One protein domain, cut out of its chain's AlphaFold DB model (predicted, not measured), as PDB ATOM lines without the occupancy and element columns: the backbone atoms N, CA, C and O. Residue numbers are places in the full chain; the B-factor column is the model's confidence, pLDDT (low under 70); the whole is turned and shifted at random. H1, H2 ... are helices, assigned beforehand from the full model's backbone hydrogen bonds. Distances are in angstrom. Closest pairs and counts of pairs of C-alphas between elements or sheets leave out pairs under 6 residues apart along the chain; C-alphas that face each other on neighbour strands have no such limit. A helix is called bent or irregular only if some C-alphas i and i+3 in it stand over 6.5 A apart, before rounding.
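This is residues 4 to 182 of the 186 residues of an uncharacterized protein of Corynebacterium sp. (UniProt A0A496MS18). Four long helices, H1, the bent H3, H4 and H5, run back and forth as an elongated bundle, with the short H2 across one end. H3 lies between H1 and H4, H5 packs on H3b and H4, and residues 173 to 182 stick out beyond the other end. The printed part has 179 residues and is all helix, H1 to H5 in chain order, with no named strand. It is loose, with a radius of gyration of the C-alphas of 20.2 A and spans of 73 by 30 by 20 A.

Start at H1, residues 4 to 30. H3, residues 56 to 93, was assigned as one helix by its hydrogen bonds but is bent: C-alphas 65 and 68 are 6.5 A apart, and H3a, residues 56 to 65, and H3b, residues 68 to 93, stand at a steep tilt of 44 degrees. H1 touches H3b at a shallow tilt of 26 degrees, opposite ways; the closest C-alphas, Gly 16 and Tyr 74, are 5.6 A apart. H4, residues 97 to 129, is irregular, with C-alphas 102 and 105 7.2 A apart; it forms a hairpin with H3b, closest at C-alphas Ala 79 and Pro 110, 4.7 A. H5, residues 137 to 180, forms a hairpin with H4, closest at C-alphas Ala 113 and Lys 150, 4.3 A. H2, residues 45 to 54, is close to but not clearly touching H5, about perpendicular at 87 degrees, with closest C-alphas Ala 45 and Val 140 6.0 A apart. Each O i to N i+4 pair is within hydrogen-bond range in H1, H2, H3a and H5, against 20 of 22 in H3b and 22 of 29 in H4.

Find C-alpha 4 at (194.649, 175.992, 186.787); H1 runs 39.3 A from there. H3b measures 37.3 A, H4 50.2 A and H5 64.7 A, ending at C-alpha 180, (205.274, 186.413, 162.836).

The farthest C-alphas, Thr 133 and Lys 182, are 74.6 A apart. The printed part has no cut; H1 to H2 is a long link. Residues 95, 97 and 98 have pLDDT under 70.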
ATOM      1  N   ARG A   4     195.012 177.203 186.030       73.25
ATOM      2  CA  ARG A   4     194.649 175.992 186.787       73.25
ATOM      3  C   ARG A   4     193.533 176.190 187.826       73.25
ATOM      4  O   ARG A   4     192.746 175.284 188.043       73.25
ATOM      5  N   HIS A   5     193.437 177.375 188.437       85.56
ATOM      6  CA  HIS A   5     192.402 177.653 189.440       85.56
ATOM      7  C   HIS A   5     191.027 177.834 188.789       85.56
ATOM      8  O   HIS A   5     190.027 177.471 189.386       85.56
ATOM      9  N   ILE A   6     190.971 178.353 187.559       90.19
ATOM     10  CA  ILE A   6     189.710 178.499 186.818       90.19
ATOM     11  C   ILE A   6     189.238 177.146 186.315       90.19
ATOM     12  O   ILE A   6     188.052 176.871 186.396       90.19
ATOM     13  N   GLY A   7     190.160 176.284 185.874       91.44
ATOM     14  CA  GLY A   7     189.832 174.890 185.570       91.44
ATOM     15  C   GLY A   7     189.212 174.179 186.776       91.44
ATOM     16  O   GLY A   7     188.157 173.574 186.645       91.44
ATOM     17  N   GLY A   8     189.806 174.332 187.966       94.50
ATOM     18  CA  GLY A   8     189.234 173.791 189.204       94.50
ATOM     19  C   GLY A   8     187.850 174.362 189.539       94.50
ATOM     20  O   GLY A   8     186.936 173.601 189.842       94.50
ATOM     21  N   LEU A   9     187.666 175.682 189.427       94.88
ATOM     22  CA  LEU A   9     186.360 176.317 189.647       94.88
ATOM     23  C   LEU A   9     185.312 175.892 188.607       94.88
ATOM     24  O   LEU A   9     184.148 175.757 188.961       94.88
ATOM     25  N   LEU A  10     185.711 175.652 187.355       95.94
ATOM     26  CA  LEU A  10     184.826 175.128 186.315       95.94
ATOM     27  C   LEU A  10     184.367 173.708 186.655       95.94
ATOM     28  O   LEU A  10     183.183 173.418 186.552       95.94
ATOM     29  N   VAL A  11     185.276 172.835 187.097       97.25
ATOM     30  CA  VAL A  11     184.901 171.483 187.543       97.25
ATOM     31  C   VAL A  11     183.929 171.564 188.720       97.25
ATOM     32  O   VAL A  11     182.891 170.915 188.683       97.25
ATOM     33  N   LEU A  12     184.209 172.404 189.722       97.19
ATOM     34  CA  LEU A  12     183.304 172.604 190.858       97.19
ATOM     35  C   LEU A  12     181.925 173.121 190.417       97.19
ATOM     36  O   LEU A  12     180.907 172.635 190.899       97.19
ATOM     37  N   PHE A  13     181.887 174.061 189.472       97.19
ATOM     38  CA  PHE A  13     180.649 174.570 188.882       97.19
ATOM     39  C   PHE A  13     179.843 173.465 188.184       97.19
ATOM     40  O   PHE A  13     178.643 173.341 188.419       97.19
ATOM     41  N   LEU A  14     180.495 172.615 187.384       97.75
ATOM     42  CA  LEU A  14     179.842 171.492 186.700       97.75
ATOM     43  C   LEU A  14     179.343 170.416 187.677       97.75
ATOM     44  O   LEU A  14     178.262 169.858 187.478       97.75
ATOM     45  N   LEU A  15     180.094 170.149 188.748       97.81
ATOM     46  CA  LEU A  15     179.658 169.256 189.823       97.81
ATOM     47  C   LEU A  15     178.437 169.821 190.553       97.81
ATOM     48  O   LEU A  15     177.469 169.095 190.753       97.81
ATOM     49  N   GLY A  16     178.440 171.118 190.877       97.00
ATOM     50  CA  GLY A  16     177.289 171.801 191.468       97.00
ATOM     51  C   GLY A  16     176.050 171.746 190.569       97.00
ATOM     52  O   GLY A  16     174.970 171.386 191.027       97.00
ATOM     53  N   MET A  17     176.214 171.986 189.264       96.00
ATOM     54  CA  MET A  17     175.126 171.866 188.287       96.00
ATOM     55  C   MET A  17     174.573 170.436 188.212       96.00
ATOM     56  O   MET A  17     173.368 170.235 188.072       96.00
ATOM     57  N   THR A  18     175.446 169.433 188.316       97.00
ATOM     58  CA  THR A  18     175.033 168.025 188.347       97.00
ATOM     59  C   THR A  18     174.266 167.716 189.633       97.00
ATOM     60  O   THR A  18     173.199 167.110 189.563       97.00
ATOM     61  N   ALA A  19     174.745 168.187 190.788       97.25
ATOM     62  CA  ALA A  19     174.057 168.035 192.069       97.25
ATOM     63  C   ALA A  19     172.655 168.666 192.045       97.25
ATOM     64  O   ALA A  19     171.702 168.024 192.475       97.25
ATOM     65  N   MET A  20     172.508 169.859 191.457       96.06
ATOM     66  CA  MET A  20     171.206 170.508 191.259       96.06
ATOM     67  C   MET A  20     170.241 169.664 190.428       96.06
ATOM     68  O   MET A  20     169.086 169.485 190.808       96.06
ATOM     69  N   ARG A  21     170.714 169.100 189.309       95.62
ATOM     70  CA  ARG A  21     169.889 168.218 188.471       95.62
ATOM     71  C   ARG A  21     169.438 166.980 189.235       95.62
ATOM     72  O   ARG A  21     168.270 166.621 189.156       95.62
ATOM     73  N   LEU A  22     170.337 166.361 190.000       96.75
ATOM     74  CA  LEU A  22     170.006 165.195 190.819       96.75
ATOM     75  C   LEU A  22     169.012 165.541 191.934       96.75
ATOM     76  O   LEU A  22     168.084 164.773 192.168       96.75
ATOM     77  N   ALA A  23     169.160 166.702 192.575       96.69
ATOM     78  CA  ALA A  23     168.230 167.183 193.594       96.69
ATOM     79  C   ALA A  23     166.825 167.412 193.016       96.69
ATOM     80  O   ALA A  23     165.843 166.934 193.580       96.69
ATOM     81  N   ALA A  24     166.728 168.076 191.859       95.44
ATOM     82  CA  ALA A  24     165.460 168.283 191.159       95.44
ATOM     83  C   ALA A  24     164.813 166.947 190.754       95.44
ATOM     84  O   ALA A  24     163.626 166.727 190.993       95.44
ATOM     85  N   SER A  25     165.600 166.024 190.189       95.81
ATOM     86  CA  SER A  25     165.121 164.683 189.835       95.81
ATOM     87  C   SER A  25     164.653 163.891 191.054       95.81
ATOM     88  O   SER A  25     163.658 163.180 190.958       95.81
ATOM     89  N   TYR A  26     165.326 164.023 192.199       97.00
ATOM     90  CA  TYR A  26     164.908 163.379 193.441       97.00
ATOM     91  C   TYR A  26     163.546 163.896 193.915       97.00
ATOM     92  O   TYR A  26     162.659 163.088 194.182       97.00
ATOM     93  N   VAL A  27     163.345 165.218 193.949       97.12
ATOM     94  CA  VAL A  27     162.047 165.814 194.315       97.12
ATOM     95  C   VAL A  27     160.945 165.363 193.354       97.12
ATOM     96  O   VAL A  27     159.872 164.959 193.803       97.12
ATOM     97  N   SER A  28     161.212 165.367 192.047       95.75
ATOM     98  CA  SER A  28     160.263 164.892 191.033       95.75
ATOM     99  C   SER A  28     159.901 163.415 191.245       95.75
ATOM    100  O   SER A  28     158.727 163.055 191.246       95.75
ATOM    101  N   LEU A  29     160.884 162.559 191.539       96.75
ATOM    102  CA  LEU A  29     160.664 161.135 191.799       96.75
ATOM    103  C   LEU A  29     159.746 160.900 193.007       96.75
ATOM    104  O   LEU A  29     158.790 160.132 192.910       96.75
ATOM    105  N   VAL A  30     160.011 161.561 194.138       96.75
ATOM    106  CA  VAL A  30     159.239 161.348 195.381       96.75
ATOM    107  C   VAL A  30     157.873 162.040 195.384       96.75
ATOM    108  O   VAL A  30     157.051 161.755 196.254       96.75
ATOM    109  N   SER A  31     157.623 162.936 194.427       94.75
ATOM    110  CA  SER A  31     156.345 163.634 194.242       94.75
ATOM    111  C   SER A  31     155.482 163.059 193.114       94.75
ATOM    112  O   SER A  31     154.411 163.587 192.837       94.75
ATOM    113  N   GLY A  32     155.924 161.990 192.443       92.81
ATOM    114  CA  GLY A  32     155.191 161.423 191.307       92.81
ATOM    115  C   GLY A  32     155.250 162.284 190.039       92.81
ATOM    116  O   GLY A  32     154.353 162.197 189.204       92.81
ATOM    117  N   GLY A  33     156.301 163.093 189.885       91.50
ATOM    118  CA  GLY A  33     156.583 163.876 188.681       91.50
ATOM    119  C   GLY A  33     156.371 165.384 188.815       91.50
ATOM    120  O   GLY A  33     156.338 166.059 187.790       91.50
ATOM    121  N   ALA A  34     156.221 165.931 190.028       91.12
ATOM    122  CA  ALA A  34     156.007 167.369 190.193       91.12
ATOM    123  C   ALA A  34     157.242 168.193 189.779       91.12
ATOM    124  O   ALA A  34     158.387 167.728 189.838       91.12
ATOM    125  N   GLU A  35     156.980 169.427 189.353       89.25
ATOM    126  CA  GLU A  35     157.987 170.387 188.901       89.25
ATOM    127  C   GLU A  35     158.609 171.169 190.072       89.25
ATOM    128  O   GLU A  35     158.125 171.142 191.206       89.25
ATOM    129  N   ILE A  36     159.700 171.883 189.781       91.25
ATOM    130  CA  ILE A  36     160.427 172.725 190.737       91.25
ATOM    131  C   ILE A  36     160.220 174.191 190.380       91.25
ATOM    132  O   ILE A  36     160.522 174.609 189.262       91.25
ATOM    133  N   LEU A  37     159.753 174.980 191.348       89.81
ATOM    134  CA  LEU A  37     159.346 176.369 191.131       89.81
ATOM    135  C   LEU A  37     160.531 177.264 190.746       89.81
ATOM    136  O   LEU A  37     160.390 178.112 189.865       89.81
ATOM    137  N   ASP A  38     161.701 177.039 191.349       82.88
ATOM    138  CA  ASP A  38     162.926 177.828 191.137       82.88
ATOM    139  C   ASP A  38     163.520 177.723 189.721       82.88
ATOM    140  O   ASP A  38     164.431 178.479 189.369       82.88
ATOM    141  N   LEU A  39     163.040 176.773 188.909       84.06
ATOM    142  CA  LEU A  39     163.490 176.572 187.529       84.06
ATOM    143  C   LEU A  39     162.667 177.372 186.511       84.06
ATOM    144  O   LEU A  39     163.105 177.542 185.370       84.06
ATOM    145  N   ASN A  40     161.506 177.886 186.915       88.62
ATOM    146  CA  ASN A  40     160.634 178.679 186.060       88.62
ATOM    147  C   ASN A  40     161.044 180.149 186.080       88.62
ATOM    148  O   ASN A  40     161.469 180.677 187.104       88.62
ATOM    149  N   PHE A  41     160.869 180.854 184.959       87.31
ATOM    150  CA  PHE A  41     161.132 182.294 184.885       87.31
ATOM    151  C   PHE A  41     159.998 183.095 185.549       87.31
ATOM    152  O   PHE A  41     159.228 183.791 184.890       87.31
ATOM    153  N   GLY A  42     159.901 182.974 186.872       84.81
ATOM    154  CA  GLY A  42     158.805 183.509 187.667       84.81
ATOM    155  C   GLY A  42     157.596 182.576 187.724       84.81
ATOM    156  O   GLY A  42     157.371 181.757 186.836       84.81
ATOM    157  N   ASN A  43     156.812 182.712 188.793       89.12
ATOM    158  CA  ASN A  43     155.625 181.899 189.033       89.12
ATOM    159  C   ASN A  43     154.457 182.776 189.514       89.12
ATOM    160  O   ASN A  43     154.637 183.720 190.288       89.12
ATOM    161  N   GLU A  44     153.240 182.461 189.082       91.00
ATOM    162  CA  GLU A  44     152.026 183.084 189.621       91.00
ATOM    163  C   GLU A  44     151.498 182.324 190.847       91.00
ATOM    164  O   GLU A  44     151.792 181.145 191.042       91.00
ATOM    165  N   ALA A  45     150.689 182.990 191.677       91.44
ATOM    166  CA  ALA A  45     150.227 182.441 192.956       91.44
ATOM    167  C   ALA A  45     149.474 181.108 192.798       91.44
ATOM    168  O   ALA A  45     149.727 180.162 193.545       91.44
ATOM    169  N   THR A  46     148.585 181.022 191.804       92.12
ATOM    170  CA  THR A  46     147.804 179.812 191.506       92.12
ATOM    171  C   THR A  46     148.709 178.650 191.108       92.12
ATOM    172  O   THR A  46     148.561 177.545 191.628       92.12
ATOM    173  N   TYR A  47     149.686 178.902 190.235       93.19
ATOM    174  CA  TYR A  47     150.644 177.889 189.802       93.19
ATOM    175  C   TYR A  47     151.528 177.404 190.962       93.19
ATOM    176  O   TYR A  47     151.703 176.196 191.128       93.19
ATOM    177  N   ILE A  48     152.008 178.313 191.823       94.00
ATOM    178  CA  ILE A  48     152.741 177.940 193.044       94.00
ATOM    179  C   ILE A  48     151.882 177.026 193.915       94.00
ATOM    180  O   ILE A  48     152.332 175.953 194.303       94.00
ATOM    181  N   HIS A  49     150.641 177.420 194.211       93.81
ATOM    182  CA  HIS A  49     149.770 176.639 195.087       93.81
ATOM    183  C   HIS A  49     149.487 175.238 194.525       93.81
ATOM    184  O   HIS A  49     149.616 174.250 195.250       93.81
ATOM    185  N   ASN A  50     149.179 175.142 193.228       94.62
ATOM    186  CA  ASN A  50     148.945 173.866 192.553       94.62
ATOM    187  C   ASN A  50     150.196 172.979 192.561       94.62
ATOM    188  O   ASN A  50     150.095 171.777 192.796       94.62
ATOM    189  N   THR A  51     151.378 173.568 192.377       95.38
ATOM    190  CA  THR A  51     152.653 172.844 192.447       95.38
ATOM    191  C   THR A  51     152.924 172.340 193.864       95.38
ATOM    192  O   THR A  51     153.259 171.174 194.048       95.38
ATOM    193  N   LEU A  52     152.710 173.172 194.891       96.44
ATOM    194  CA  LEU A  52     152.846 172.761 196.294       96.44
ATOM    195  C   LEU A  52     151.868 171.645 196.672       96.44
ATOM    196  O   LEU A  52     152.226 170.769 197.463       96.44
ATOM    197  N   PHE A  53     150.662 171.651 196.101       96.19
ATOM    198  CA  PHE A  53     149.704 170.560 196.246       96.19
ATOM    199  C   PHE A  53     150.216 169.279 195.570       96.19
ATOM    200  O   PHE A  53     150.284 168.239 196.230       96.19
ATOM    201  N   ALA A  54     150.648 169.367 194.306       96.12
ATOM    202  CA  ALA A  54     151.168 168.246 193.519       96.12
ATOM    203  C   ALA A  54     152.430 167.611 194.126       96.12
ATOM    204  O   ALA A  54     152.591 166.397 194.072       96.12
ATOM    205  N   LEU A  55     153.288 168.408 194.771       96.56
ATOM    206  CA  LEU A  55     154.470 167.915 195.483       96.56
ATOM    207  C   LEU A  55     154.124 166.906 196.591       96.56
ATOM    208  O   LEU A  55     154.955 166.066 196.942       96.56
ATOM    209  N   GLY A  56     152.920 166.980 197.168       96.38
ATOM    210  CA  GLY A  56     152.540 166.146 198.305       96.38
ATOM    211  C   GLY A  56     153.450 166.354 199.526       96.38
ATOM    212  O   GLY A  56     154.277 167.264 199.577       96.38
ATOM    213  N   GLY A  57     153.284 165.522 200.559       96.88
ATOM    214  CA  GLY A  57     154.107 165.612 201.774       96.88
ATOM    215  C   GLY A  57     155.588 165.333 201.501       96.88
ATOM    216  O   GLY A  57     156.439 166.151 201.840       96.88
ATOM    217  N   SER A  58     155.876 164.217 200.828       96.69
ATOM    218  CA  SER A  58     157.243 163.763 200.542       96.69
ATOM    219  C   SER A  58     158.008 164.709 199.616       96.69
ATOM    220  O   SER A  58     159.179 164.983 199.861       96.69
ATOM    221  N   GLY A  59     157.360 165.245 198.575       97.62
ATOM    222  CA  GLY A  59     157.992 166.209 197.676       97.62
ATOM    223  C   GLY A  59     158.286 167.534 198.362       97.62
ATOM    224  O   GLY A  59     159.380 168.059 198.192       97.62
ATOM    225  N   ARG A  60     157.367 168.050 199.191       97.69
ATOM    226  CA  ARG A  60     157.612 169.270 199.981       97.69
ATOM    227  C   ARG A  60     158.764 169.098 200.972       97.69
ATOM    228  O   ARG A  60     159.586 170.002 201.090       97.69
ATOM    229  N   ASP A  61     158.848 167.949 201.640       97.88
ATOM    230  CA  ASP A  61     159.946 167.638 202.561       97.88
ATOM    231  C   ASP A  61     161.301 167.547 201.837       97.88
ATOM    232  O   ASP A  61     162.268 168.203 202.230       97.88
ATOM    233  N   ALA A  62     161.350 166.822 200.715       97.88
ATOM    234  CA  ALA A  62     162.541 166.734 199.874       97.88
ATOM    235  C   ALA A  62     162.953 168.100 199.301       97.88
ATOM    236  O   ALA A  62     164.140 168.422 199.247       97.88
ATOM    237  N   TYR A  63     161.990 168.928 198.901       97.75
ATOM    238  CA  TYR A  63     162.257 170.277 198.412       97.75
ATOM    239  C   TYR A  63     162.912 171.119 199.514       97.75
ATOM    240  O   TYR A  63     163.997 171.666 199.319       97.75
ATOM    241  N   LEU A  64     162.299 171.159 200.698       97.38
ATOM    242  CA  LEU A  64     162.753 171.985 201.811       97.38
ATOM    243  C   LEU A  64     164.139 171.574 202.329       97.38
ATOM    244  O   LEU A  64     164.991 172.434 202.547       97.38
ATOM    245  N   HIS A  65     164.369 170.273 202.520       97.25
ATOM    246  CA  HIS A  65     165.550 169.772 203.229       97.25
ATOM    247  C   HIS A  65     166.687 169.300 202.316       97.25
ATOM    248  O   HIS A  65     167.825 169.199 202.774       97.25
ATOM    249  N   VAL A  66     166.411 169.023 201.038       97.31
ATOM    250  CA  VAL A  66     167.426 168.566 200.075       97.31
ATOM    251  C   VAL A  66     167.646 169.608 198.989       97.31
ATOM    252  O   VAL A  66     168.764 170.098 198.835       97.31
ATOM    253  N   TYR A  67     166.595 169.968 198.250       97.62
ATOM    254  CA  TYR A  67     166.736 170.838 197.083       97.62
ATOM    255  C   TYR A  67     167.225 172.239 197.463       97.62
ATOM    256  O   TYR A  67     168.271 172.658 196.970       97.62
ATOM    257  N   LEU A  68     166.544 172.930 198.387       97.56
ATOM    258  CA  LEU A  68     166.911 174.303 198.767       97.56
ATOM    259  C   LEU A  68     168.308 174.400 199.393       97.56
ATOM    260  O   LEU A  68     168.991 175.411 199.233       97.56
ATOM    261  N   LEU A  69     168.759 173.352 200.089       97.00
ATOM    262  CA  LEU A  69     170.107 173.311 200.655       97.00
ATOM    263  C   LEU A  69     171.171 173.235 199.552       97.00
ATOM    264  O   LEU A  69     172.150 173.982 199.581       97.00
ATOM    265  N   ILE A  70     170.974 172.343 198.578       97.75
ATOM    266  CA  ILE A  70     171.892 172.191 197.445       97.75
ATOM    267  C   ILE A  70     171.887 173.464 196.589       97.75
ATOM    268  O   ILE A  70     172.963 173.920 196.195       97.75
ATOM    269  N   ASP A  71     170.720 174.071 196.373       97.38
ATOM    270  CA  ASP A  71     170.572 175.318 195.617       97.38
ATOM    271  C   ASP A  71     171.293 176.490 196.294       97.38
ATOM    272  O   ASP A  71     172.145 177.139 195.682       97.38
ATOM    273  N   ALA A  72     171.118 176.659 197.609       97.25
ATOM    274  CA  ALA A  72     171.829 177.682 198.371       97.25
ATOM    275  C   ALA A  72     173.361 177.526 198.305       97.25
ATOM    276  O   ALA A  72     174.086 178.526 198.232       97.25
ATOM    277  N   CYS A  73     173.877 176.291 198.309       98.00
ATOM    278  CA  CYS A  73     175.302 176.029 198.096       98.00
ATOM    279  C   CYS A  73     175.735 176.318 196.653       98.00
ATOM    280  O   CYS A  73     176.807 176.894 196.428       98.00
ATOM    281  N   TYR A  74     174.920 175.936 195.670       97.94
ATOM    282  CA  TYR A  74     175.202 176.168 194.260       97.94
ATOM    283  C   TYR A  74     175.252 177.663 193.923       97.94
ATOM    284  O   TYR A  74     176.125 178.071 193.148       97.94
ATOM    285  N   ALA A  75     174.433 178.484 194.589       97.88
ATOM    286  CA  ALA A  75     174.471 179.938 194.491       97.88
ATOM    287  C   ALA A  75     175.870 180.518 194.732       97.88
ATOM    288  O   ALA A  75     176.387 181.316 193.945       97.88
ATOM    289  N   VAL A  76     176.546 180.037 195.776       98.06
ATOM    290  CA  VAL A  76     177.924 180.438 196.092       98.06
ATOM    291  C   VAL A  76     178.897 179.956 195.021       98.06
ATOM    292  O   VAL A  76     179.772 180.712 194.591       98.06
ATOM    293  N   ILE A  77     178.750 178.704 194.581       98.00
ATOM    294  CA  ILE A  77     179.639 178.093 193.588       98.00
ATOM    295  C   ILE A  77     179.594 178.878 192.277       98.00
ATOM    296  O   ILE A  77     180.652 179.280 191.776       98.00
ATOM    297  N   TYR A  78     178.401 179.136 191.727       97.81
ATOM    298  CA  TYR A  78     178.298 179.902 190.489       97.81
ATOM    299  C   TYR A  78     178.768 181.340 190.686       97.81
ATOM    300  O   TYR A  78     179.429 181.884 189.796       97.81
ATOM    301  N   ALA A  79     178.491 181.951 191.846       97.81
ATOM    302  CA  ALA A  79     178.864 183.334 192.089       97.81
ATOM    303  C   ALA A  79     180.382 183.520 192.068       97.81
ATOM    304  O   ALA A  79     180.913 184.381 191.358       97.81
ATOM    305  N   VAL A  80     181.092 182.652 192.793       97.19
ATOM    306  CA  VAL A  80     182.555 182.627 192.839       97.19
ATOM    307  C   VAL A  80     183.138 182.285 191.472       97.19
ATOM    308  O   VAL A  80     184.086 182.947 191.038       97.19
ATOM    309  N   PHE A  81     182.584 181.288 190.776       97.69
ATOM    310  CA  PHE A  81     183.053 180.884 189.451       97.69
ATOM    311  C   PHE A  81     182.970 182.038 188.445       97.69
ATOM    312  O   PHE A  81     183.987 182.388 187.833       97.69
ATOM    313  N   TYR A  82     181.799 182.667 188.302       97.44
ATOM    314  CA  TYR A  82     181.614 183.777 187.370       97.44
ATOM    315  C   TYR A  82     182.481 184.977 187.750       97.44
ATOM    316  O   TYR A  82     183.229 185.473 186.904       97.44
ATOM    317  N   ALA A  83     182.478 185.392 189.021       96.19
ATOM    318  CA  ALA A  83     183.267 186.533 189.483       96.19
ATOM    319  C   ALA A  83     184.774 186.341 189.223       96.19
ATOM    320  O   ALA A  83     185.446 187.220 188.670       96.19
ATOM    321  N   CYS A  84     185.320 185.171 189.567       95.25
ATOM    322  CA  CYS A  84     186.737 184.869 189.362       95.25
ATOM    323  C   CYS A  84     187.107 184.793 187.876       95.25
ATOM    324  O   CYS A  84     188.166 185.288 187.474       95.25
ATOM    325  N   THR A  85     186.238 184.197 187.059       95.19
ATOM    326  CA  THR A  85     186.458 184.049 185.617       95.19
ATOM    327  C   THR A  85     186.418 185.405 184.912       95.19
ATOM    328  O   THR A  85     187.334 185.726 184.148       95.19
ATOM    329  N   MET A  86     185.443 186.258 185.241       94.50
ATOM    330  CA  MET A  86     185.394 187.643 184.764       94.50
ATOM    331  C   MET A  86     186.657 188.406 185.158       94.50
ATOM    332  O   MET A  86     187.336 188.963 184.297       94.50
ATOM    333  N   ALA A  87     187.029 188.378 186.443       92.50
ATOM    334  CA  ALA A  87     188.219 189.062 186.937       92.50
ATOM    335  C   ALA A  87     189.497 188.602 186.217       92.50
ATOM    336  O   ALA A  87     190.410 189.396 185.975       92.50
ATOM    337  N   PHE A  88     189.586 187.319 185.866       92.50
ATOM    338  CA  PHE A  88     190.731 186.767 185.156       92.50
ATOM    339  C   PHE A  88     190.872 187.286 183.727       92.50
ATOM    340  O   PHE A  88     191.995 187.632 183.337       92.50
ATOM    341  N   PHE A  89     189.785 187.315 182.952       91.75
ATOM    342  CA  PHE A  89     189.827 187.793 181.569       91.75
ATOM    343  C   PHE A  89     189.916 189.311 181.502       91.75
ATOM    344  O   PHE A  89     190.719 189.846 180.739       91.75
ATOM    345  N   LEU A  90     189.187 190.008 182.367       90.06
ATOM    346  CA  LEU A  90     189.181 191.463 182.413       90.06
ATOM    347  C   LEU A  90     190.589 192.027 182.686       90.06
ATOM    348  O   LEU A  90     191.021 192.945 181.996       90.06
ATOM    349  N   ARG A  91     191.371 191.396 183.581       88.06
ATOM    350  CA  ARG A  91     192.781 191.768 183.838       88.06
ATOM    351  C   ARG A  91     193.705 191.577 182.633       88.06
ATOM    352  O   ARG A  91     194.806 192.114 182.628       88.06
ATOM    353  N   ARG A  92     193.312 190.752 181.660       86.81
ATOM    354  CA  ARG A  92     194.099 190.456 180.453       86.81
ATOM    355  C   ARG A  92     193.722 191.336 179.269       86.81
ATOM    356  O   ARG A  92     194.540 191.472 178.368       86.81
ATOM    357  N   ILE A  93     192.499 191.861 179.257       85.88
ATOM    358  CA  ILE A  93     191.972 192.692 178.168       85.88
ATOM    359  C   ILE A  93     192.174 194.179 178.465       85.88
ATOM    360  O   ILE A  93     192.602 194.902 177.578       85.88
ATOM    361  N   ALA A  94     191.916 194.612 179.702       78.56
ATOM    362  CA  ALA A  94     192.007 196.009 180.128       78.56
ATOM    363  C   ALA A  94     193.064 196.161 181.243       78.56
ATOM    364  O   ALA A  94     192.712 196.284 182.422       78.56
ATOM    365  N   PRO A  95     194.369 196.065 180.914       67.94
ATOM    366  CA  PRO A  95     195.440 196.130 181.905       67.94
ATOM    367  C   PRO A  95     195.638 197.540 182.481       67.94
ATOM    368  O   PRO A  95     196.207 197.672 183.567       67.94
ATOM    369  N   GLU A  96     195.183 198.594 181.793       74.06
ATOM    370  CA  GLU A  96     195.342 199.964 182.272       74.06
ATOM    371  C   GLU A  96     194.498 200.239 183.523       74.06
ATOM    372  O   GLU A  96     193.306 199.929 183.614       74.06
ATOM    373  N   ARG A  97     195.128 200.879 184.517       65.25
ATOM    374  CA  ARG A  97     194.551 201.110 185.852       65.25
ATOM    375  C   ARG A  97     193.233 201.894 185.812       65.25
ATOM    376  O   ARG A  97     192.402 201.714 186.701       65.25
ATOM    377  N   TRP A  98     193.055 202.772 184.826       60.94
ATOM    378  CA  TRP A  98     191.853 203.595 184.667       60.94
ATOM    379  C   TRP A  98     190.684 202.814 184.061       60.94
ATOM    380  O   TRP A  98     189.581 202.854 184.607       60.94
ATOM    381  N   GLU A  99     190.936 202.040 183.004       73.06
ATOM    382  CA  GLU A  99     189.926 201.184 182.379       73.06
ATOM    383  C   GLU A  99     189.424 200.131 183.369       73.06
ATOM    384  O   GLU A  99     188.219 200.032 183.598       73.06
ATOM    385  N   TRP A 100     190.340 199.454 184.073       77.12
ATOM    386  CA  TRP A 100     190.009 198.474 185.113       77.12
ATOM    387  C   TRP A 100     189.094 199.041 186.211       77.12
ATOM    388  O   TRP A 100     188.137 198.386 186.630       77.12
ATOM    389  N   LYS A 101     189.360 200.265 186.694       78.94
ATOM    390  CA  LYS A 101     188.559 200.897 187.760       78.94
ATOM    391  C   LYS A 101     187.095 201.105 187.366       78.94
ATOM    392  O   LYS A 101     186.244 201.027 188.249       78.94
ATOM    393  N   ARG A 102     186.811 201.353 186.083       79.38
ATOM    394  CA  ARG A 102     185.447 201.573 185.574       79.38
ATOM    395  C   ARG A 102     184.663 200.269 185.476       79.38
ATOM    396  O   ARG A 102     183.514 200.208 185.893       79.38
ATOM    397  N   VAL A 103     185.306 199.219 184.972       82.62
ATOM    398  CA  VAL A 103     184.630 197.962 184.612       82.62
ATOM    399  C   VAL A 103     184.639 196.909 185.720       82.62
ATOM    400  O   VAL A 103     183.874 195.958 185.646       82.62
ATOM    401  N   ARG A 104     185.437 197.067 186.788       84.06
ATOM    402  CA  ARG A 104     185.540 196.064 187.873       84.06
ATOM    403  C   ARG A 104     184.222 195.743 188.588       84.06
ATOM    404  O   ARG A 104     184.111 194.669 189.166       84.06
ATOM    405  N   TRP A 105     183.248 196.653 188.577       89.50
ATOM    406  CA  TRP A 105     181.981 196.472 189.291       89.50
ATOM    407  C   TRP A 105     181.104 195.371 188.687       89.50
ATOM    408  O   TRP A 105     180.330 194.760 189.414       89.50
ATOM    409  N   VAL A 106     181.293 195.032 187.405       90.88
ATOM    410  CA  VAL A 106     180.553 193.935 186.751       90.88
ATOM    411  C   VAL A 106     180.825 192.571 187.396       90.88
ATOM    412  O   VAL A 106     180.001 191.671 187.302       90.88
ATOM    413  N   ILE A 107     181.947 192.430 188.114       92.62
ATOM    414  CA  ILE A 107     182.315 191.216 188.857       92.62
ATOM    415  C   ILE A 107     181.339 190.950 190.020       92.62
ATOM    416  O   ILE A 107     181.248 189.817 190.488       92.62
ATOM    417  N   LEU A 108     180.595 191.966 190.475       95.12
ATOM    418  CA  LEU A 108     179.609 191.831 191.552       95.12
ATOM    419  C   LEU A 108     178.239 191.343 191.069       95.12
ATOM    420  O   LEU A 108     177.454 190.888 191.894       95.12
ATOM    421  N   LEU A 109     177.948 191.392 189.763       96.56
ATOM    422  CA  LEU A 109     176.682 190.899 189.201       96.56
ATOM    423  C   LEU A 109     176.318 189.481 189.683       96.56
ATOM    424  O   LEU A 109     175.213 189.308 190.198       96.56
ATOM    425  N   PRO A 110     177.219 188.483 189.608       96.94
ATOM    426  CA  PRO A 110     176.893 187.137 190.064       96.94
ATOM    427  C   PRO A 110     176.728 187.025 191.593       96.94
ATOM    428  O   PRO A 110     176.077 186.097 192.060       96.94
ATOM    429  N   MET A 111     177.257 187.969 192.385       97.62
ATOM    430  CA  MET A 111     177.015 188.017 193.836       97.62
ATOM    431  C   MET A 111     175.611 188.531 194.156       97.62
ATOM    432  O   MET A 111     174.955 188.010 195.051       97.62
ATOM    433  N   VAL A 112     175.134 189.530 193.405       97.88
ATOM    434  CA  VAL A 112     173.751 190.012 193.522       97.88
ATOM    435  C   VAL A 112     172.776 188.915 193.089       97.88
ATOM    436  O   VAL A 112     171.773 188.707 193.761       97.88
ATOM    437  N   ALA A 113     173.108 188.158 192.037       97.94
ATOM    438  CA  ALA A 113     172.316 187.000 191.625       97.94
ATOM    439  C   ALA A 113     172.172 185.963 192.752       97.94
ATOM    440  O   ALA A 113     171.055 185.562 193.053       97.94
ATOM    441  N   ALA A 114     173.274 185.605 193.423       98.19
ATOM    442  CA  ALA A 114     173.248 184.667 194.548       98.19
ATOM    443  C   ALA A 114     172.456 185.188 195.755       98.19
ATOM    444  O   ALA A 114     171.809 184.414 196.452       98.19
ATOM    445  N   ALA A 115     172.460 186.501 195.995       98.31
ATOM    446  CA  ALA A 115     171.615 187.092 197.029       98.31
ATOM    447  C   ALA A 115     170.117 186.991 196.678       98.31
ATOM    448  O   ALA A 115     169.307 186.700 197.557       98.31
ATOM    449  N   CYS A 116     169.749 187.209 195.409       98.00
ATOM    450  CA  CYS A 116     168.378 187.004 194.930       98.00
ATOM    451  C   CYS A 116     167.953 185.535 195.040       98.00
ATOM    452  O   CYS A 116     166.848 185.264 195.491       98.00
ATOM    453  N   ASP A 117     168.845 184.615 194.692       97.56
ATOM    454  CA  ASP A 117     168.651 183.167 194.789       97.56
ATOM    455  C   ASP A 117     168.360 182.723 196.233       97.56
ATOM    456  O   ASP A 117     167.334 182.116 196.521       97.56
ATOM    457  N   TRP A 118     169.157 183.178 197.202       98.19
ATOM    458  CA  TRP A 118     168.865 182.919 198.613       98.19
ATOM    459  C   TRP A 118     167.548 183.533 199.092       98.19
ATOM    460  O   TRP A 118     166.845 182.927 199.904       98.19
ATOM    461  N   TRP A 119     167.204 184.733 198.623       98.06
ATOM    462  CA  TRP A 119     165.936 185.368 198.984       98.06
ATOM    463  C   TRP A 119     164.730 184.586 198.452       98.06
ATOM    464  O   TRP A 119     163.735 184.403 199.160       98.06
ATOM    465  N   GLU A 120     164.823 184.113 197.217       96.19
ATOM    466  CA  GLU A 120     163.846 183.226 196.602       96.19
ATOM    467  C   GLU A 120     163.713 181.916 197.384       96.19
ATOM    468  O   GLU A 120     162.603 181.580 197.794       96.19
ATOM    469  N   ASN A 121     164.828 181.263 197.721       97.31
ATOM    470  CA  ASN A 121     164.834 180.016 198.492       97.31
ATOM    471  C   ASN A 121     164.159 180.178 199.853       97.31
ATOM    472  O   ASN A 121     163.349 179.346 200.262       97.31
ATOM    473  N   ILE A 122     164.427 181.287 200.549       97.88
ATOM    474  CA  ILE A 122     163.744 181.628 201.805       97.88
ATOM    475  C   ILE A 122     162.242 181.825 201.573       97.88
ATOM    476  O   ILE A 122     161.423 181.435 202.410       97.88
ATOM    477  N   SER A 123     161.865 182.443 200.456       97.31
ATOM    478  CA  SER A 123     160.466 182.698 200.124       97.31
ATOM    479  C   SER A 123     159.720 181.396 199.835       97.31
ATOM    480  O   SER A 123     158.672 181.172 200.440       97.31
ATOM    481  N   PHE A 124     160.279 180.493 199.026       96.88
ATOM    482  CA  PHE A 124     159.688 179.174 198.790       96.88
ATOM    483  C   PHE A 124     159.668 178.304 200.043       96.88
ATOM    484  O   PHE A 124     158.642 177.686 200.318       96.88
ATOM    485  N   ALA A 125     160.722 178.322 200.866       97.88
ATOM    486  CA  ALA A 125     160.721 177.630 202.155       97.88
ATOM    487  C   ALA A 125     159.542 178.078 203.029       97.88
ATOM    488  O   ALA A 125     158.822 177.245 203.579       97.88
ATOM    489  N   ARG A 126     159.290 179.393 203.115       97.75
ATOM    490  CA  ARG A 126     158.128 179.923 203.839       97.75
ATOM    491  C   ARG A 126     156.816 179.428 203.250       97.75
ATOM    492  O   ARG A 126     155.979 178.975 204.020       97.75
ATOM    493  N   MET A 127     156.657 179.472 201.924       97.19
ATOM    494  CA  MET A 127     155.449 178.992 201.238       97.19
ATOM    495  C   MET A 127     155.194 177.495 201.478       97.19
ATOM    496  O   MET A 127     154.050 177.097 201.687       97.19
ATOM    497  N   ILE A 128     156.249 176.675 201.493       97.19
ATOM    498  CA  ILE A 128     156.173 175.240 201.792       97.19
ATOM    499  C   ILE A 128     155.750 175.012 203.247       97.19
ATOM    500  O   ILE A 128     154.842 174.224 203.500       97.19
ATOM    501  N   LEU A 129     156.373 175.717 204.197       97.06
ATOM    502  CA  LEU A 129     156.113 175.561 205.634       97.06
ATOM    503  C   LEU A 129     154.702 175.993 206.052       97.06
ATOM    504  O   LEU A 129     154.161 175.453 207.012       97.06
ATOM    505  N   GLN A 130     154.104 176.959 205.353       96.25
ATOM    506  CA  GLN A 130     152.735 177.408 205.628       96.25
ATOM    507  C   GLN A 130     151.656 176.595 204.897       96.25
ATOM    508  O   GLN A 130     150.468 176.795 205.149       96.25
ATOM    509  N   PHE A 131     152.032 175.728 203.953       95.00
ATOM    510  CA  PHE A 131     151.072 174.936 203.190       95.00
ATOM    511  C   PHE A 131     150.236 174.050 204.141       95.00
ATOM    512  O   PHE A 131     150.811 173.423 205.032       95.00
ATOM    513  N   PRO A 132     148.898 173.947 203.981       94.69
ATOM    514  CA  PRO A 132     148.084 174.317 202.814       94.69
ATOM    515  C   PRO A 132     147.568 175.762 202.785       94.69
ATOM    516  O   PRO A 132     146.837 176.120 201.862       94.69
ATOM    517  N   THR A 133     147.922 176.611 203.752       95.25
ATOM    518  CA  THR A 133     147.489 178.013 203.749       95.25
ATOM    519  C   THR A 133     148.099 178.756 202.551       95.25
ATOM    520  O   THR A 133     149.325 178.747 202.395       95.25
ATOM    521  N   PRO A 134     147.290 179.431 201.710       90.38
ATOM    522  CA  PRO A 134     147.799 180.174 200.560       90.38
ATOM    523  C   PRO A 134     148.837 181.236 200.944       90.38
ATOM    524  O   PRO A 134     148.685 181.950 201.937       90.38
ATOM    525  N   ALA A 135     149.894 181.345 200.138       93.88
ATOM    526  CA  ALA A 135     150.908 182.386 200.276       93.88
ATOM    527  C   ALA A 135     150.299 183.775 200.069       93.88
ATOM    528  O   ALA A 135     149.419 183.965 199.228       93.88
ATOM    529  N   SER A 136     150.786 184.761 200.822       95.12
ATOM    530  CA  SER A 136     150.384 186.144 200.587       95.12
ATOM    531  C   SER A 136     150.874 186.603 199.213       95.12
ATOM    532  O   SER A 136     151.966 186.236 198.771       95.12
ATOM    533  N   GLN A 137     150.094 187.460 198.552       94.44
ATOM    534  CA  GLN A 137     150.460 187.997 197.239       94.44
ATOM    535  C   GLN A 137     151.836 188.683 197.265       94.44
ATOM    536  O   GLN A 137     152.616 188.544 196.328       94.44
ATOM    537  N   LEU A 138     152.164 189.369 198.364       95.50
ATOM    538  CA  LEU A 138     153.462 190.015 198.546       95.50
ATOM    539  C   LEU A 138     154.623 189.009 198.540       95.50
ATOM    540  O   LEU A 138     155.654 189.283 197.933       95.50
ATOM    541  N   LEU A 139     154.461 187.854 199.195       96.31
ATOM    542  CA  LEU A 139     155.485 186.809 199.236       96.31
ATOM    543  C   LEU A 139     155.664 186.144 197.864       96.31
ATOM    544  O   LEU A 139     156.789 185.903 197.443       96.31
ATOM    545  N   VAL A 140     154.564 185.896 197.149       95.31
ATOM    546  CA  VAL A 140     154.596 185.362 195.777       95.31
ATOM    547  C   VAL A 140     155.317 186.320 194.836       95.31
ATOM    548  O   VAL A 140     156.247 185.930 194.134       95.31
ATOM    549  N   THR A 141     154.921 187.593 194.839       94.56
ATOM    550  CA  THR A 141     155.534 188.603 193.977       94.56
ATOM    551  C   THR A 141     157.006 188.823 194.324       94.56
ATOM    552  O   THR A 141     157.815 188.980 193.412       94.56
ATOM    553  N   SER A 142     157.388 188.794 195.608       95.62
ATOM    554  CA  SER A 142     158.793 188.951 196.002       95.62
ATOM    555  C   SER A 142     159.664 187.778 195.543       95.62
ATOM    556  O   SER A 142     160.749 188.025 195.017       95.62
ATOM    557  N   ALA A 143     159.178 186.536 195.673       95.25
ATOM    558  CA  ALA A 143     159.858 185.348 195.162       95.25
ATOM    559  C   ALA A 143     160.049 185.452 193.645       95.25
ATOM    560  O   ALA A 143     161.171 185.383 193.161       95.25
ATOM    561  N   THR A 144     158.980 185.752 192.906       94.62
ATOM    562  CA  THR A 144     159.018 185.859 191.441       94.62
ATOM    563  C   THR A 144     159.957 186.954 190.941       94.62
ATOM    564  O   THR A 144     160.724 186.720 190.006       94.62
ATOM    565  N   ILE A 145     159.961 188.135 191.568       95.81
ATOM    566  CA  ILE A 145     160.917 189.195 191.219       95.81
ATOM    567  C   ILE A 145     162.350 188.726 191.485       95.81
ATOM    568  O   ILE A 145     163.229 188.979 190.659       95.81
ATOM    569  N   ALA A 146     162.597 188.027 192.597       96.62
ATOM    570  CA  ALA A 146     163.916 187.491 192.907       96.62
ATOM    571  C   ALA A 146     164.359 186.432 191.883       96.62
ATOM    572  O   ALA A 146     165.462 186.563 191.350       96.62
ATOM    573  N   THR A 147     163.476 185.502 191.501       95.19
ATOM    574  CA  THR A 147     163.706 184.501 190.448       95.19
ATOM    575  C   THR A 147     164.069 185.154 189.111       95.19
ATOM    576  O   THR A 147     165.097 184.863 188.500       95.19
ATOM    577  N   MET A 148     163.259 186.105 188.642       95.81
ATOM    578  CA  MET A 148     163.529 186.807 187.382       95.81
ATOM    579  C   MET A 148     164.850 187.586 187.447       95.81
ATOM    580  O   MET A 148     165.654 187.540 186.512       95.81
ATOM    581  N   THR A 149     165.102 188.269 188.568       96.31
ATOM    582  CA  THR A 149     166.334 189.040 188.773       96.31
ATOM    583  C   THR A 149     167.560 188.132 188.768       96.31
ATOM    584  O   THR A 149     168.519 188.436 188.051       96.31
ATOM    585  N   LYS A 150     167.537 186.991 189.482       95.31
ATOM    586  CA  LYS A 150     168.661 186.041 189.471       95.31
ATOM    587  C   LYS A 150     168.926 185.536 188.058       95.31
ATOM    588  O   LYS A 150     170.075 185.573 187.626       95.31
ATOM    589  N   PHE A 151     167.890 185.163 187.299       94.50
ATOM    590  CA  PHE A 151     168.059 184.653 185.939       94.50
ATOM    591  C   PHE A 151     168.718 185.693 185.039       94.50
ATOM    592  O   PHE A 151     169.726 185.396 184.398       94.50
ATOM    593  N   ILE A 152     168.201 186.925 185.033       97.00
ATOM    594  CA  ILE A 152     168.776 188.022 184.246       97.00
ATOM    595  C   ILE A 152     170.255 188.213 184.602       97.00
ATOM    596  O   ILE A 152     171.106 188.252 183.715       97.00
ATOM    597  N   LEU A 153     170.588 188.281 185.892       97.62
ATOM    598  CA  LEU A 153     171.961 188.507 186.343       97.62
ATOM    599  C   LEU A 153     172.900 187.330 186.036       97.62
ATOM    600  O   LEU A 153     174.050 187.561 185.648       97.62
ATOM    601  N   VAL A 154     172.438 186.081 186.157       96.56
ATOM    602  CA  VAL A 154     173.211 184.881 185.795       96.56
ATOM    603  C   VAL A 154     173.462 184.836 184.288       96.56
ATOM    604  O   VAL A 154     174.605 184.637 183.870       96.56
ATOM    605  N   TYR A 155     172.446 185.086 183.456       96.69
ATOM    606  CA  TYR A 155     172.610 185.109 182.000       96.69
ATOM    607  C   TYR A 155     173.518 186.250 181.541       96.69
ATOM    608  O   TYR A 155     174.416 186.028 180.727       96.69
ATOM    609  N   LEU A 156     173.365 187.452 182.104       97.25
ATOM    610  CA  LEU A 156     174.293 188.557 181.849       97.25
ATOM    611  C   LEU A 156     175.722 188.186 182.257       97.25
ATOM    612  O   LEU A 156     176.670 188.480 181.527       97.25
ATOM    613  N   SER A 157     175.888 187.488 183.382       97.00
ATOM    614  CA  SER A 157     177.198 187.028 183.841       97.00
ATOM    615  C   SER A 157     177.837 186.031 182.873       97.00
ATOM    616  O   SER A 157     179.023 186.151 182.551       97.00
ATOM    617  N   LEU A 158     177.049 185.087 182.356       96.94
ATOM    618  CA  LEU A 158     177.483 184.142 181.333       96.94
ATOM    619  C   LEU A 158     177.916 184.865 180.050       96.94
ATOM    620  O   LEU A 158     179.028 184.642 179.569       96.94
ATOM    621  N   LEU A 159     177.079 185.765 179.527       97.38
ATOM    622  CA  LEU A 159     177.373 186.526 178.308       97.38
ATOM    623  C   LEU A 159     178.649 187.363 178.449       97.38
ATOM    624  O   LEU A 159     179.478 187.384 177.540       97.38
ATOM    625  N   LEU A 160     178.851 188.000 179.605       95.38
ATOM    626  CA  LEU A 160     180.072 188.748 179.897       95.38
ATOM    627  C   LEU A 160     181.304 187.842 179.935       95.38
ATOM    628  O   LEU A 160     182.329 188.193 179.355       95.38
ATOM    629  N   VAL A 161     181.228 186.670 180.575       95.31
ATOM    630  CA  VAL A 161     182.345 185.713 180.580       95.31
ATOM    631  C   VAL A 161     182.691 185.259 179.164       95.31
ATOM    632  O   VAL A 161     183.870 185.276 178.803       95.31
ATOM    633  N   LEU A 162     181.694 184.907 178.349       96.12
ATOM    634  CA  LEU A 162     181.909 184.486 176.963       96.12
ATOM    635  C   LEU A 162     182.499 185.618 176.113       96.12
ATOM    636  O   LEU A 162     183.482 185.404 175.403       96.12
ATOM    637  N   GLY A 163     181.960 186.835 176.231       94.75
ATOM    638  CA  GLY A 163     182.460 188.012 175.522       94.75
ATOM    639  C   GLY A 163     183.901 188.363 175.901       94.75
ATOM    640  O   GLY A 163     184.735 188.605 175.028       94.75
ATOM    641  N   LEU A 164     184.233 188.322 177.195       93.25
ATOM    642  CA  LEU A 164     185.595 188.547 177.684       93.25
ATOM    643  C   LEU A 164     186.556 187.436 177.227       93.25
ATOM    644  O   LEU A 164     187.681 187.723 176.811       93.25
ATOM    645  N   ALA A 165     186.134 186.172 177.258       93.19
ATOM    646  CA  ALA A 165     186.945 185.062 176.764       93.19
ATOM    647  C   ALA A 165     187.234 185.203 175.258       93.19
ATOM    648  O   ALA A 165     188.391 185.108 174.842       93.19
ATOM    649  N   ALA A 166     186.210 185.508 174.455       94.12
ATOM    650  CA  ALA A 166     186.341 185.743 173.019       94.12
ATOM    651  C   ALA A 166     187.261 186.938 172.717       94.12
ATOM    652  O   ALA A 166     188.197 186.814 171.925       94.12
ATOM    653  N   GLY A 167     187.064 188.070 173.402       92.12
ATOM    654  CA  GLY A 167     187.919 189.250 173.265       92.12
ATOM    655  C   GLY A 167     189.385 188.943 173.578       92.12
ATOM    656  O   GLY A 167     190.286 189.329 172.831       92.12
ATOM    657  N   TRP A 168     189.641 188.165 174.632       91.44
ATOM    658  CA  TRP A 168     190.992 187.735 174.981       91.44
ATOM    659  C   TRP A 168     191.633 186.829 173.916       91.44
ATOM    660  O   TRP A 168     192.807 187.018 173.581       91.44
ATOM    661  N   ILE A 169     190.877 185.880 173.350       92.69
ATOM    662  CA  ILE A 169     191.345 185.016 172.251       92.69
ATOM    663  C   ILE A 169     191.701 185.861 171.022       92.69
ATOM    664  O   ILE A 169     192.779 185.696 170.452       92.69
ATOM    665  N   VAL A 170     190.853 186.823 170.645       92.38
ATOM    666  CA  VAL A 170     191.114 187.721 169.508       92.38
ATOM    667  C   VAL A 170     192.400 188.523 169.717       92.38
ATOM    668  O   VAL A 170     193.227 188.611 168.805       92.38
ATOM    669  N   LEU A 171     192.620 189.074 170.915       89.81
ATOM    670  CA  LEU A 171     193.848 189.809 171.239       89.81
ATOM    671  C   LEU A 171     195.097 188.919 171.150       89.81
ATOM    672  O   LEU A 171     196.111 189.337 170.587       89.81
ATOM    673  N   ARG A 172     195.016 187.675 171.640       88.75
ATOM    674  CA  ARG A 172     196.091 186.673 171.537       88.75
ATOM    675  C   ARG A 172     196.447 186.357 170.085       88.75
ATOM    676  O   ARG A 172     197.626 186.377 169.733       88.75
ATOM    677  N   LEU A 173     195.446 186.113 169.240       91.00
ATOM    678  CA  LEU A 173     195.651 185.812 167.821       91.00
ATOM    679  C   LEU A 173     196.279 186.997 167.073       91.00
ATOM    680  O   LEU A 173     197.200 186.812 166.277       91.00
ATOM    681  N   ARG A 174     195.837 188.229 167.360       88.75
ATOM    682  CA  ARG A 174     196.420 189.453 166.780       88.75
ATOM    683  C   ARG A 174     197.879 189.653 167.196       88.75
ATOM    684  O   ARG A 174     198.693 190.048 166.364       88.75
ATOM    685  N   ALA A 175     198.222 189.373 168.455       86.56
ATOM    686  CA  ALA A 175     199.596 189.465 168.943       86.56
ATOM    687  C   ALA A 175     200.523 188.435 168.271       86.56
ATOM    688  O   ALA A 175     201.611 188.805 167.832       86.56
ATOM    689  N   GLY A 176     200.067 187.186 168.114       82.06
ATOM    690  CA  GLY A 176     200.823 186.136 167.419       82.06
ATOM    691  C   GLY A 176     201.106 186.476 165.951       82.06
ATOM    692  O   GLY A 176     202.249 186.391 165.511       82.06
ATOM    693  N   ARG A 177     200.099 186.978 165.218       82.31
ATOM    694  CA  ARG A 177     200.282 187.451 163.830       82.31
ATOM    695  C   ARG A 177     201.288 188.602 163.726       82.31
ATOM    696  O   ARG A 177     202.112 188.621 162.820       82.31
ATOM    697  N   ARG A 178     201.262 189.557 164.667       80.62
ATOM    698  CA  ARG A 178     202.224 190.677 164.705       80.62
ATOM    699  C   ARG A 178     203.661 190.228 164.987       80.62
ATOM    700  O   ARG A 178     204.580 190.889 164.520       80.62
ATOM    701  N   GLN A 179     203.863 189.157 165.754       74.69
ATOM    702  CA  GLN A 179     205.197 188.601 166.013       74.69
ATOM    703  C   GLN A 179     205.749 187.840 164.799       74.69
ATOM    704  O   GLN A 179     206.919 188.013 164.469       74.69
ATOM    705  N   GLN A 180     204.901 187.086 164.089       73.25
ATOM    706  CA  GLN A 180     205.274 186.413 162.836       73.25
ATOM    707  C   GLN A 180     205.678 187.408 161.738       73.25
ATOM    708  O   GLN A 180     206.693 187.221 161.088       73.25
ATOM    709  N   LEU A 181     204.953 188.522 161.587       73.31
ATOM    710  CA  LEU A 181     205.304 189.579 160.623       73.31
ATOM    711  C   LEU A 181     206.619 190.318 160.946       73.31
ATOM    712  O   LEU A 181     207.143 191.020 160.090       73.31
ATOM    713  N   LYS A 182     207.135 190.210 162.178       71.81
ATOM    714  CA  LYS A 182     208.383 190.861 162.618       71.81
ATOM    715  C   LYS A 182     209.604 189.940 162.591       71.81
ATOM    716  O   LYS A 182     210.705 190.421 162.841       71.81
TER     717      LYS A 182